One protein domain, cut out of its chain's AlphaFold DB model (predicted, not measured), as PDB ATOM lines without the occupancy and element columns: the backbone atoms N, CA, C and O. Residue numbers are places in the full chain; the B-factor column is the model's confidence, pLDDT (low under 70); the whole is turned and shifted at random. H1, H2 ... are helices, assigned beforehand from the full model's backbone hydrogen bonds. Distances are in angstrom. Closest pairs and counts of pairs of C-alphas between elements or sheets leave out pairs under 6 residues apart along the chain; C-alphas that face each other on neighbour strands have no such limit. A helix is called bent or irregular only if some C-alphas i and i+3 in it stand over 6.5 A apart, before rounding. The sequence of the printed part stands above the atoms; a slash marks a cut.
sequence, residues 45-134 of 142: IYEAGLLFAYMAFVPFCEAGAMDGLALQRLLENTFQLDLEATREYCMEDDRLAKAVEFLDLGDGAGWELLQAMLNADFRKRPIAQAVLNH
ATOM      1  N   ILE A  45     -38.844  40.507  20.684       98.62
ATOM      2  CA  ILE A  45     -40.272  40.199  20.877       98.62
ATOM      3  C   ILE A  45     -40.477  39.011  21.819       98.62
ATOM      4  O   ILE A  45     -41.421  39.013  22.606       98.62
ATOM      5  N   TYR A  46     -39.594  38.017  21.763       98.31
ATOM      6  CA  TYR A  46     -39.629  36.881  22.679       98.31
ATOM      7  C   TYR A  46     -39.316  37.314  24.112       98.31
ATOM      8  O   TYR A  46     -40.086  37.011  25.023       98.31
ATOM      9  N   GLU A  47     -38.259  38.105  24.299       97.44
ATOM     10  CA  GLU A  47     -37.894  38.663  25.607       97.44
ATOM     11  C   GLU A  47     -38.998  39.581  26.157       97.44
ATOM     12  O   GLU A  47     -39.348  39.514  27.335       97.44
ATOM     13  N   ALA A  48     -39.632  40.387  25.296       98.31
ATOM     14  CA  ALA A  48     -40.805  41.169  25.675       98.31
ATOM     15  C   ALA A  48     -41.995  40.283  26.088       98.31
ATOM     16  O   ALA A  48     -42.758  40.665  26.973       98.31
ATOM     17  N   GLY A  49     -42.148  39.101  25.483       98.31
ATOM     18  CA  GLY A  49     -43.155  38.108  25.860       98.31
ATOM     19  C   GLY A  49     -42.891  37.531  27.250       98.31
ATOM     20  O   GLY A  49     -43.801  37.472  28.073       98.31
ATOM     21  N   LEU A  50     -41.636  37.187  27.558       98.00
ATOM     22  CA  LEU A  50     -41.241  36.742  28.898       98.00
ATOM     23  C   LEU A  50     -41.448  37.843  29.946       98.00
ATOM     24  O   LEU A  50     -41.954  37.570  31.034       98.00
ATOM     25  N   LEU A  51     -41.123  39.095  29.611       97.94
ATOM     26  CA  LEU A  51     -41.399  40.242  30.476       97.94
ATOM     27  C   LEU A  51     -42.906  40.437  30.695       97.94
ATOM     28  O   LEU A  51     -43.334  40.703  31.816       97.94
ATOM     29  N   PHE A  52     -43.719  40.289  29.650       97.88
ATOM     30  CA  PHE A  52     -45.172  40.350  29.768       97.88
ATOM     31  C   PHE A  52     -45.704  39.246  30.694       97.88
ATOM     32  O   PHE A  52     -46.438  39.554  31.634       97.88
ATOM     33  N   ALA A  53     -45.263  37.998  30.515       97.94
ATOM     34  CA  ALA A  53     -45.606  36.903  31.420       97.94
ATOM     35  C   ALA A  53     -45.184  37.213  32.864       97.94
ATOM     36  O   ALA A  53     -45.972  37.040  33.788       97.94
ATOM     37  N   TYR A  54     -43.973  37.736  33.073       97.06
ATOM     38  CA  TYR A  54     -43.499  38.152  34.393       97.06
ATOM     39  C   TYR A  54     -44.427  39.196  35.031       97.06
ATOM     40  O   TYR A  54     -44.819  39.044  36.189       97.06
ATOM     41  N   MET A  55     -44.817  40.228  34.275       96.25
ATOM     42  CA  MET A  55     -45.729  41.277  34.742       96.25
ATOM     43  C   MET A  55     -47.155  40.767  34.998       96.25
ATOM     44  O   MET A  55     -47.876  41.395  35.764       96.25
ATOM     45  N   ALA A  56     -47.564  39.650  34.396       96.00
ATOM     46  CA  ALA A  56     -48.841  39.003  34.685       96.00
ATOM     47  C   ALA A  56     -48.755  38.074  35.906       96.00
ATOM     48  O   ALA A  56     -49.646  38.066  36.742       96.00
ATOM     49  N   PHE A  57     -47.685  37.295  36.056       96.75
ATOM     50  CA  PHE A  57     -47.611  36.294  37.119       96.75
ATOM     51  C   PHE A  57     -47.102  36.862  38.442       96.75
ATOM     52  O   PHE A  57     -47.739  36.676  39.473       96.75
ATOM     53  N   VAL A  58     -45.984  37.586  38.447       93.00
ATOM     54  CA  VAL A  58     -45.346  38.012  39.703       93.00
ATOM     55  C   VAL A  58     -46.219  38.935  40.566       93.00
ATOM     56  O   VAL A  58     -46.248  38.720  41.777       93.00
ATOM     57  N   PRO A  59     -46.940  39.938  40.025       93.25
ATOM     58  CA  PRO A  59     -47.760  40.813  40.862       93.25
ATOM     59  C   PRO A  59     -49.163  40.270  41.167       93.25
ATOM     60  O   PRO A  59     -49.746  40.694  42.162       93.25
ATOM     61  N   PHE A  60     -49.725  39.382  40.337       92.88
ATOM     62  CA  PHE A  60     -51.084  38.861  40.547       92.88
ATOM     63  C   PHE A  60     -51.120  37.551  41.341       92.88
ATOM     64  O   PHE A  60     -52.140  37.264  41.964       92.88
ATOM     65  N   CYS A  61     -50.041  36.766  41.345       92.94
ATOM     66  CA  CYS A  61     -49.964  35.549  42.149       92.94
ATOM     67  C   CYS A  61     -49.730  35.860  43.634       92.94
ATOM     68  O   CYS A  61     -49.261  36.941  44.002       92.94
ATOM     69  N   GLU A  62     -50.002  34.883  44.502       90.81
ATOM     70  CA  GLU A  62     -49.611  34.984  45.910       90.81
ATOM     71  C   GLU A  62     -48.100  35.237  46.055       90.81
ATOM     72  O   GLU A  62     -47.274  34.711  45.303       90.81
ATOM     73  N   ALA A  63     -47.719  36.043  47.048       90.19
ATOM     74  CA  ALA A  63     -46.328  36.431  47.249       90.19
ATOM     75  C   ALA A  63     -45.423  35.202  47.444       90.19
ATOM     76  O   ALA A  63     -45.600  34.418  48.376       90.19
ATOM     77  N   GLY A  64     -44.426  35.057  46.569       89.25
ATOM     78  CA  GLY A  64     -43.495  33.927  46.583       89.25
ATOM     79  C   GLY A  64     -44.016  32.650  45.914       89.25
ATOM     80  O   GLY A  64     -43.280  31.667  45.883       89.25
ATOM     81  N   ALA A  65     -45.231  32.648  45.355       91.38
ATOM     82  CA  ALA A  65     -45.734  31.526  44.561       91.38
ATOM     83  C   ALA A  65     -45.024  31.412  43.203       91.38
ATOM     84  O   ALA A  65     -44.830  30.304  42.705       91.38
ATOM     85  N   MET A  66     -44.610  32.546  42.625       93.69
ATOM     86  CA  MET A  66     -43.908  32.602  41.347       93.69
ATOM     87  C   MET A  66     -42.782  33.642  41.372       93.69
ATOM     88  O   MET A  66     -42.961  34.756  41.864       93.69
ATOM     89  N   ASP A  67     -41.635  33.290  40.792       94.19
ATOM     90  CA  ASP A  67     -40.565  34.223  40.435       94.19
ATOM     91  C   ASP A  67     -40.255  34.131  38.930       94.19
ATOM     92  O   ASP A  67     -40.744  33.240  38.232       94.19
ATOM     93  N   GLY A  68     -39.456  35.065  38.408       91.12
ATOM     94  CA  GLY A  68     -39.176  35.128  36.971       91.12
ATOM     95  C   GLY A  68     -38.442  33.903  36.418       91.12
ATOM     96  O   GLY A  68     -38.723  33.479  35.300       91.12
ATOM     97  N   LEU A  69     -37.545  33.293  37.198       94.69
ATOM     98  CA  LEU A  69     -36.785  32.124  36.755       94.69
ATOM     99  C   LEU A  69     -37.651  30.860  36.778       94.69
ATOM    100  O   LEU A  69     -37.550  30.023  35.881       94.69
ATOM    101  N   ALA A  70     -38.497  30.713  37.797       95.31
ATOM    102  CA  ALA A  70     -39.487  29.651  37.891       95.31
ATOM    103  C   ALA A  70     -40.488  29.743  36.736       95.31
ATOM    104  O   ALA A  70     -40.722  28.739  36.065       95.31
ATOM    105  N   LEU A  71     -40.990  30.947  36.443       96.44
ATOM    106  CA  LEU A  71     -41.912  31.186  35.338       96.44
ATOM    107  C   LEU A  71     -41.279  30.847  33.988       96.44
ATOM    108  O   LEU A  71     -41.863  30.105  33.204       96.44
ATOM    109  N   GLN A  72     -40.059  31.327  33.733       96.75
ATOM    110  CA  GLN A  72     -39.356  31.010  32.493       96.75
ATOM    111  C   GLN A  72     -39.149  29.496  32.341       96.75
ATOM    112  O   GLN A  72     -39.414  28.944  31.279       96.75
ATOM    113  N   ARG A  73     -38.750  28.789  33.407       97.31
ATOM    114  CA  ARG A  73     -38.604  27.322  33.377       97.31
ATOM    115  C   ARG A  73     -39.930  26.606  33.136       97.31
ATOM    116  O   ARG A  73     -39.937  25.614  32.413       97.31
ATOM    117  N   LEU A  74     -41.016  27.083  33.738       97.06
ATOM    118  CA  LEU A  74     -42.351  26.527  33.545       97.06
ATOM    119  C   LEU A  74     -42.742  26.597  32.063       97.06
ATOM    120  O   LEU A  74     -43.082  25.577  31.468       97.06
ATOM    121  N   LEU A  75     -42.597  27.779  31.463       97.69
ATOM    122  CA  LEU A  75     -42.938  28.027  30.066       97.69
ATOM    123  C   LEU A  75     -42.009  27.271  29.108       97.69
ATOM    124  O   LEU A  75     -42.474  26.526  28.253       97.69
ATOM    125  N   GLU A  76     -40.693  27.434  29.248       96.62
ATOM    126  CA  GLU A  76     -39.715  26.945  28.268       96.62
ATOM    127  C   GLU A  76     -39.392  25.456  28.419       96.62
ATOM    128  O   GLU A  76     -39.227  24.759  27.419       96.62
ATOM    129  N   ASN A  77     -39.287  24.954  29.653       96.88
ATOM    130  CA  ASN A  77     -38.805  23.594  29.906       96.88
ATOM    131  C   ASN A  77     -39.940  22.625  30.226       96.88
ATOM    132  O   ASN A  77     -39.959  21.526  29.678       96.88
ATOM    133  N   THR A  78     -40.860  23.009  31.116       97.69
ATOM    134  CA  THR A  78     -41.940  22.114  31.556       97.69
ATOM    135  C   THR A  78     -42.997  21.956  30.472       97.69
ATOM    136  O   THR A  78     -43.310  20.829  30.101       97.69
ATOM    137  N   PHE A  79     -43.508  23.067  29.936       98.00
ATOM    138  CA  PHE A  79     -44.560  23.051  28.914       98.00
ATOM    139  C   PHE A  79     -44.052  23.263  27.491       98.00
ATOM    140  O   PHE A  79     -44.829  23.156  26.551       98.00
ATOM    141  N   GLN A  80     -42.758  23.531  27.302       97.31
ATOM    142  CA  GLN A  80     -42.157  23.677  25.971       97.31
ATOM    143  C   GLN A  80     -42.904  24.689  25.083       97.31
ATOM    144  O   GLN A  80     -43.044  24.492  23.876       97.31
ATOM    145  N   LEU A  81     -43.347  25.791  25.697       97.44
ATOM    146  CA  LEU A  81     -44.083  26.899  25.082       97.44
ATOM    147  C   LEU A  81     -45.515  26.545  24.629       97.44
ATOM    148  O   LEU A  81     -46.108  27.299  23.851       97.44
ATOM    149  N   ASP A  82     -46.078  25.444  25.134       97.81
ATOM    150  CA  ASP A  82     -47.511  25.142  25.074       97.81
ATOM    151  C   ASP A  82     -48.253  25.960  26.140       97.81
ATOM    152  O   ASP A  82     -48.261  25.631  27.335       97.81
ATOM    153  N   LEU A  83     -48.827  27.090  25.720       97.06
ATOM    154  CA  LEU A  83     -49.487  27.993  26.657       97.06
ATOM    155  C   LEU A  83     -50.890  27.550  27.045       97.06
ATOM    156  O   LEU A  83     -51.348  27.962  28.105       97.06
ATOM    157  N   GLU A  84     -51.538  26.689  26.260       96.50
ATOM    158  CA  GLU A  84     -52.826  26.118  26.657       96.50
ATOM    159  C   GLU A  84     -52.617  25.150  27.824       96.50
ATOM    160  O   GLU A  84     -53.236  25.297  28.876       96.50
ATOM    161  N   ALA A  85     -51.638  24.247  27.706       97.81
ATOM    162  CA  ALA A  85     -51.272  23.353  28.802       97.81
ATOM    163  C   ALA A  85     -50.771  24.127  30.038       97.81
ATOM    164  O   ALA A  85     -51.084  23.769  31.175       97.81
ATOM    165  N   THR A  86     -50.024  25.219  29.828       97.81
ATOM    166  CA  THR A  86     -49.603  26.110  30.923       97.81
ATOM    167  C   THR A  86     -50.810  26.747  31.614       97.81
ATOM    168  O   THR A  86     -50.857  26.798  32.844       97.81
ATOM    169  N   ARG A  87     -51.783  27.239  30.840       97.88
ATOM    170  CA  ARG A  87     -53.007  27.864  31.345       97.88
ATOM    171  C   ARG A  87     -53.809  26.887  32.199       97.88
ATOM    172  O   ARG A  87     -54.151  27.237  33.326       97.88
ATOM    173  N   GLU A  88     -54.055  25.675  31.699       97.12
ATOM    174  CA  GLU A  88     -54.754  24.614  32.437       97.12
ATOM    175  C   GLU A  88     -54.051  24.301  33.764       97.12
ATOM    176  O   GLU A  88     -54.681  24.299  34.816       97.12
ATOM    177  N   TYR A  89     -52.728  24.123  33.742       96.56
ATOM    178  CA  TYR A  89     -51.953  23.862  34.957       96.56
ATOM    179  C   TYR A  89     -52.055  24.992  35.987       96.56
ATOM    180  O   TYR A  89     -52.268  24.734  37.171       96.56
ATOM    181  N   CYS A  90     -51.903  26.245  35.552       96.38
ATOM    182  CA  CYS A  90     -51.973  27.400  36.444       96.38
ATOM    183  C   CYS A  90     -53.387  27.637  36.991       96.38
ATOM    184  O   CYS A  90     -53.526  28.219  38.062       96.38
ATOM    185  N   MET A  91     -54.429  27.204  36.276       95.69
ATOM    186  CA  MET A  91     -55.819  27.314  36.724       95.69
ATOM    187  C   MET A  91     -56.130  26.374  37.898       95.69
ATOM    188  O   MET A  91     -56.968  26.704  38.731       95.69
ATOM    189  N   GLU A  92     -55.429  25.242  37.994       96.12
ATOM    190  CA  GLU A  92     -55.579  24.270  39.086       96.12
ATOM    191  C   GLU A  92     -54.822  24.669  40.373       96.12
ATOM    192  O   GLU A  92     -54.966  24.013  41.407       96.12
ATOM    193  N   ASP A  93     -54.011  25.733  40.338       94.75
ATOM    194  CA  ASP A  93     -53.325  26.287  41.510       94.75
ATOM    195  C   ASP A  93     -53.936  27.644  41.885       94.75
ATOM    196  O   ASP A  93     -53.671  28.665  41.244       94.75
ATOM    197  N   ASP A  94     -54.714  27.676  42.972       95.12
ATOM    198  CA  ASP A  94     -55.386  28.885  43.479       95.12
ATOM    199  C   ASP A  94     -54.429  30.078  43.656       95.12
ATOM    200  O   ASP A  94     -54.827  31.237  43.506       95.12
ATOM    201  N   ARG A  95     -53.143  29.811  43.918       95.88
ATOM    202  CA  ARG A  95     -52.114  30.841  44.113       95.88
ATOM    203  C   ARG A  95     -51.741  31.558  42.817       95.88
ATOM    204  O   ARG A  95     -51.160  32.642  42.878       95.88
ATOM    205  N   LEU A  96     -52.039  30.948  41.666       96.06
ATOM    206  CA  LEU A  96     -51.752  31.441  40.317       96.06
ATOM    207  C   LEU A  96     -53.016  31.910  39.577       96.06
ATOM    208  O   LEU A  96     -52.915  32.633  38.582       96.06
ATOM    209  N   ALA A  97     -54.203  31.558  40.080       94.56
ATOM    210  CA  ALA A  97     -55.488  31.783  39.423       94.56
ATOM    211  C   ALA A  97     -55.734  33.242  38.997       94.56
ATOM    212  O   ALA A  97     -56.316  33.490  37.944       94.56
ATOM    213  N   LYS A  98     -55.253  34.232  39.762       96.19
ATOM    214  CA  LYS A  98     -55.406  35.657  39.412       96.19
ATOM    215  C   LYS A  98     -54.596  36.092  38.193       96.19
ATOM    216  O   LYS A  98     -55.049  36.963  37.456       96.19
ATOM    217  N   ALA A  99     -53.437  35.482  37.951       97.19
ATOM    218  CA  ALA A  99     -52.688  35.718  36.721       97.19
ATOM    219  C   ALA A  99     -53.417  35.112  35.511       97.19
ATOM    220  O   ALA A  99     -53.481  35.740  34.455       97.19
ATOM    221  N   VAL A 100     -54.021  33.930  35.688       97.44
ATOM    222  CA  VAL A 100     -54.846  33.277  34.658       97.44
ATOM    223  C   VAL A 100     -56.074  34.125  34.327       97.44
ATOM    224  O   VAL A 100     -56.294  34.423  33.160       97.44
ATOM    225  N   GLU A 101     -56.806  34.602  35.340       96.38
ATOM    226  CA  GLU A 101     -57.970  35.488  35.177       96.38
ATOM    227  C   GLU A 101     -57.617  36.761  34.393       96.38
ATOM    228  O   GLU A 101     -58.365  37.182  33.513       96.38
ATOM    229  N   PHE A 102     -56.453  37.358  34.671       96.12
ATOM    230  CA  PHE A 102     -55.970  38.527  33.939       96.12
ATOM    231  C   PHE A 102     -55.662  38.216  32.465       96.12
ATOM    232  O   PHE A 102     -56.033  38.987  31.581       96.12
ATOM    233  N   LEU A 103     -55.000  37.092  32.182       97.31
ATOM    234  CA  LEU A 103     -54.678  36.685  30.809       97.31
ATOM    235  C   LEU A 103     -55.909  36.179  30.030       97.31
ATOM    236  O   LEU A 103     -55.912  36.224  28.798       97.31
ATOM    237  N   ASP A 104     -56.961  35.762  30.737       96.81
ATOM    238  CA  ASP A 104     -58.252  35.348  30.178       96.81
ATOM    239  C   ASP A 104     -59.157  36.512  29.759       96.81
ATOM    240  O   ASP A 104     -60.149  36.289  29.056       96.81
ATOM    241  N   LEU A 105     -58.822  37.753  30.136       94.94
ATOM    242  CA  LEU A 105     -59.564  38.936  29.703       94.94
ATOM    243  C   LEU A 105     -59.714  38.961  28.178       94.94
ATOM    244  O   LEU A 105     -58.778  38.682  27.423       94.94
ATOM    245  N   GLY A 106     -60.920  39.305  27.724       92.94
ATOM    246  CA  GLY A 106     -61.243  39.319  26.302       92.94
ATOM    247  C   GLY A 106     -61.241  37.949  25.643       92.94
ATOM    248  O   GLY A 106     -60.814  37.862  24.494       92.94
ATOM    249  N   ASP A 107     -61.697  36.905  26.337       94.31
ATOM    250  CA  ASP A 107     -61.762  35.535  25.809       94.31
ATOM    251  C   ASP A 107     -60.363  35.013  25.428       94.31
ATOM    252  O   ASP A 107     -60.062  34.732  24.264       94.31
ATOM    253  N   GLY A 108     -59.465  34.998  26.421       96.19
ATOM    254  CA  GLY A 108     -58.111  34.447  26.291       96.19
ATOM    255  C   GLY A 108     -57.122  35.324  25.520       96.19
ATOM    256  O   GLY A 108     -56.096  34.829  25.051       96.19
ATOM    257  N   ALA A 109     -57.391  36.622  25.361       97.12
ATOM    258  CA  ALA A 109     -56.557  37.495  24.536       97.12
ATOM    259  C   ALA A 109     -55.119  37.656  25.069       97.12
ATOM    260  O   ALA A 109     -54.188  37.841  24.284       97.12
ATOM    261  N   GLY A 110     -54.911  37.587  26.386       97.56
ATOM    262  CA  GLY A 110     -53.570  37.640  26.972       97.56
ATOM    263  C   GLY A 110     -52.747  36.405  26.609       97.56
ATOM    264  O   GLY A 110     -51.592  36.526  26.197       97.56
ATOM    265  N   TRP A 111     -53.366  35.225  26.683       98.12
ATOM    266  CA  TRP A 111     -52.754  33.953  26.291       98.12
ATOM    267  C   TRP A 111     -52.454  33.880  24.796       98.12
ATOM    268  O   TRP A 111     -51.355  33.481  24.415       98.12
ATOM    269  N   GLU A 112     -53.385  34.333  23.952       97.62
ATOM    270  CA  GLU A 112     -53.193  34.434  22.501       97.62
ATOM    271  C   GLU A 112     -51.962  35.289  22.161       97.62
ATOM    272  O   GLU A 112     -51.086  34.865  21.397       97.62
ATOM    273  N   LEU A 113     -51.857  36.473  22.778       98.25
ATOM    274  CA  LEU A 113     -50.722  37.365  22.575       98.25
ATOM    275  C   LEU A 113     -49.415  36.718  23.034       98.25
ATOM    276  O   LEU A 113     -48.419  36.738  22.305       98.25
ATOM    277  N   LEU A 114     -49.418  36.125  24.229       98.25
ATOM    278  CA  LEU A 114     -48.237  35.489  24.793       98.25
ATOM    279  C   LEU A 114     -47.771  34.314  23.918       98.25
ATOM    280  O   LEU A 114     -46.576  34.179  23.660       98.25
ATOM    281  N   GLN A 115     -48.703  33.528  23.367       98.25
ATOM    282  CA  GLN A 115     -48.404  32.396  22.485       98.25
ATOM    283  C   GLN A 115     -47.765  32.859  21.171       98.25
ATOM    284  O   GLN A 115     -46.862  32.197  20.648       98.25
ATOM    285  N   ALA A 116     -48.212  34.000  20.639       98.31
ATOM    286  CA  ALA A 116     -47.635  34.604  19.444       98.31
ATOM    287  C   ALA A 116     -46.216  35.139  19.700       98.31
ATOM    288  O   ALA A 116     -45.314  34.909  18.891       98.31
ATOM    289  N   MET A 117     -45.998  35.832  20.823       98.62
ATOM    290  CA  MET A 117     -44.695  36.406  21.183       98.62
ATOM    291  C   MET A 117     -43.655  35.327  21.510       98.62
ATOM    292  O   MET A 117     -42.513  35.413  21.057       98.62
ATOM    293  N   LEU A 118     -44.065  34.276  22.224       98.31
ATOM    294  CA  LEU A 118     -43.208  33.162  22.630       98.31
ATOM    295  C   LEU A 118     -43.111  32.046  21.580       98.31
ATOM    296  O   LEU A 118     -42.674  30.945  21.891       98.31
ATOM    297  N   ASN A 119     -43.492  32.288  20.323       97.81
ATOM    298  CA  ASN A 119     -43.448  31.236  19.310       97.81
ATOM    299  C   ASN A 119     -42.020  30.674  19.145       97.81
ATOM    300  O   ASN A 119     -41.057  31.432  18.979       97.81
ATOM    301  N   ALA A 120     -41.874  29.346  19.150       95.38
ATOM    302  CA  ALA A 120     -40.576  28.693  18.981       95.38
ATOM    303  C   ALA A 120     -39.923  29.023  17.622       95.38
ATOM    304  O   ALA A 120     -38.703  29.164  17.530       95.38
ATOM    305  N   ASP A 121     -40.727  29.199  16.568       96.50
ATOM    306  CA  ASP A 121     -40.242  29.679  15.275       96.50
ATOM    307  C   ASP A 121     -40.238  31.210  15.260       96.50
ATOM    308  O   ASP A 121     -41.284  31.855  15.160       96.50
ATOM    309  N   PHE A 122     -39.043  31.806  15.299       97.19
ATOM    310  CA  PHE A 122     -38.877  33.263  15.302       97.19
ATOM    311  C   PHE A 122     -39.554  33.953  14.106       97.19
ATOM    312  O   PHE A 122     -39.917  35.121  14.196       97.19
ATOM    313  N   ARG A 123     -39.754  33.240  12.989       97.06
ATOM    314  CA  ARG A 123     -40.410  33.776  11.784       97.06
ATOM    315  C   ARG A 123     -41.911  33.978  11.968       97.06
ATOM    316  O   ARG A 123     -42.514  34.725  11.205       97.06
ATOM    317  N   LYS A 124     -42.510  33.296  12.947       97.75
ATOM    318  CA  LYS A 124     -43.935  33.388  13.282       97.75
ATOM    319  C   LYS A 124     -44.222  34.415  14.373       97.75
ATOM    320  O   LYS A 124     -45.389  34.697  14.629       97.75
ATOM    321  N   ARG A 125     -43.187  34.967  15.012       98.38
ATOM    322  CA  ARG A 125     -43.358  35.997  16.037       98.38
ATOM    323  C   ARG A 125     -43.827  37.307  15.395       98.38
ATOM    324  O   ARG A 125     -43.373  37.647  14.298       98.38
ATOM    325  N   PRO A 126     -44.725  38.053  16.055       98.12
ATOM    326  CA  PRO A 126     -45.186  39.339  15.556       98.12
ATOM    327  C   PRO A 126     -44.061  40.379  15.588       98.12
ATOM    328  O   PRO A 126     -43.101  40.265  16.340       98.12
ATOM    329  N   ILE A 127     -44.211  41.449  14.810       97.00
ATOM    330  CA  ILE A 127     -43.431  42.675  15.023       97.00
ATOM    331  C   ILE A 127     -44.073  43.521  16.127       97.00
ATOM    332  O   ILE A 127     -45.273  43.406  16.380       97.00
ATOM    333  N   ALA A 128     -43.315  44.449  16.714       97.69
ATOM    334  CA  ALA A 128     -43.797  45.308  17.800       97.69
ATOM    335  C   ALA A 128     -45.111  46.041  17.466       97.69
ATOM    336  O   ALA A 128     -46.004  46.121  18.301       97.69
ATOM    337  N   GLN A 129     -45.281  46.516  16.225       97.31
ATOM    338  CA  GLN A 129     -46.527  47.173  15.815       97.31
ATOM    339  C   GLN A 129     -47.744  46.236  15.869       97.31
ATOM    340  O   GLN A 129     -48.838  46.679  16.202       97.31
ATOM    341  N   ALA A 130     -47.567  44.953  15.542       97.38
ATOM    342  CA  ALA A 130     -48.641  43.967  15.626       97.38
ATOM    343  C   ALA A 130     -48.967  43.621  17.086       97.38
ATOM    344  O   ALA A 130     -50.140  43.476  17.410       97.38
ATOM    345  N   VAL A 131     -47.958  43.581  17.969       98.00
ATOM    346  CA  VAL A 131     -48.158  43.454  19.425       98.00
ATOM    347  C   VAL A 131     -48.998  44.619  19.952       98.00
ATOM    348  O   VAL A 131     -50.013  44.393  20.596       98.00
ATOM    349  N   LEU A 132     -48.636  45.864  19.622       96.88
ATOM    350  CA  LEU A 132     -49.362  47.061  20.076       96.88
ATOM    351  C   LEU A 132     -50.812  47.130  19.577       96.88
ATOM    352  O   LEU A 132     -51.656  47.711  20.248       96.88
ATOM    353  N   ASN A 133     -51.094  46.542  18.414       96.12
ATOM    354  CA  ASN A 133     -52.436  46.496  17.833       96.12
ATOM    355  C   ASN A 133     -53.239  45.260  18.273       96.12
ATOM    356  O   ASN A 133     -54.362  45.071  17.809       96.12
ATOM    357  N   HIS A 134     -52.666  44.387  19.104       97.06
ATOM    358  CA  HIS A 134     -53.371  43.220  19.608       97.06
ATOM    359  C   HIS A 134     -54.507  43.657  20.539       97.06
ATOM    360  O   HIS A 134     -54.305  44.536  21.374       97.06
TER     361      HIS A 134
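This is residues 45 to 134 of the 142 residues of an uncharacterized protein of Arachis hypogaea (UniProt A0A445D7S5). Five helices, H1 to H5, pack crosswise into a compact body: H1 and H3 make two opposite sides, H2 bridges them on one side, and H4 and H5 on the other. Short H6 sits at the outside, near H1 and H5. The printed part has 90 residues, with helices H1 to H6 in that order and no named strand, the class all helix. The radius of gyration of the C-alphas is 12.3 A, and the spans are 34 by 27 by 20 A.

H1, residues 45 to 60, begins with C-alpha 45 at (-40.272, 40.199, 20.877) and is 22.5 A long; it is only just irregular, with C-alphas 56 and 59 6.53 A apart. H2 is residues 68 to 78, 14.4 A; H3 residues 83 to 91, 11.9 A; H4 residues 97 to 103, 9.9 A. H5, residues 105 to 117, 17.3 A, is irregular, with C-alphas 107 and 110 8.5 A apart. H6, residues 128 to 132, 6.3 A, ends with C-alpha 132 at (-49.362, 47.061, 20.076).

H1 touches H2, closest C-alphas Tyr 54 and Gly 68, 5.9 A, at a steep tilt of 63 degrees. With residues 56 to 60 alone H1 touches H4, closest C-alphas Phe 57 and Ala 99, 5.1 A. Residues 114 to 117 of H5 alone touch H1, closest C-alphas Met 117 and Gly 49, 5.2 A. H2 and H3 only just touch, with 3 pairs of C-alphas within 8 A, the closest Leu 75 and Thr 86, 7.0 A. H3 and H4 form a helical hairpin, closest C-alphas Met 91 and Ala 97, 5.2 A. H4 and H5 touch only at the corner, closest C-alphas Leu 103 and Gly 110, 4.1 A. H1 and H3 are apart. Each O i to N i+4 pair is within hydrogen-bond range in H2, H3, H4 and H6, against 10 of 12 in H1 and 7 of 9 in H5.

The C-alphas farthest apart, Ala 63 and Arg 123, are 36.1 A apart. The printed part has no cut, no link is long, and no printed residue is under 70 in pLDDT.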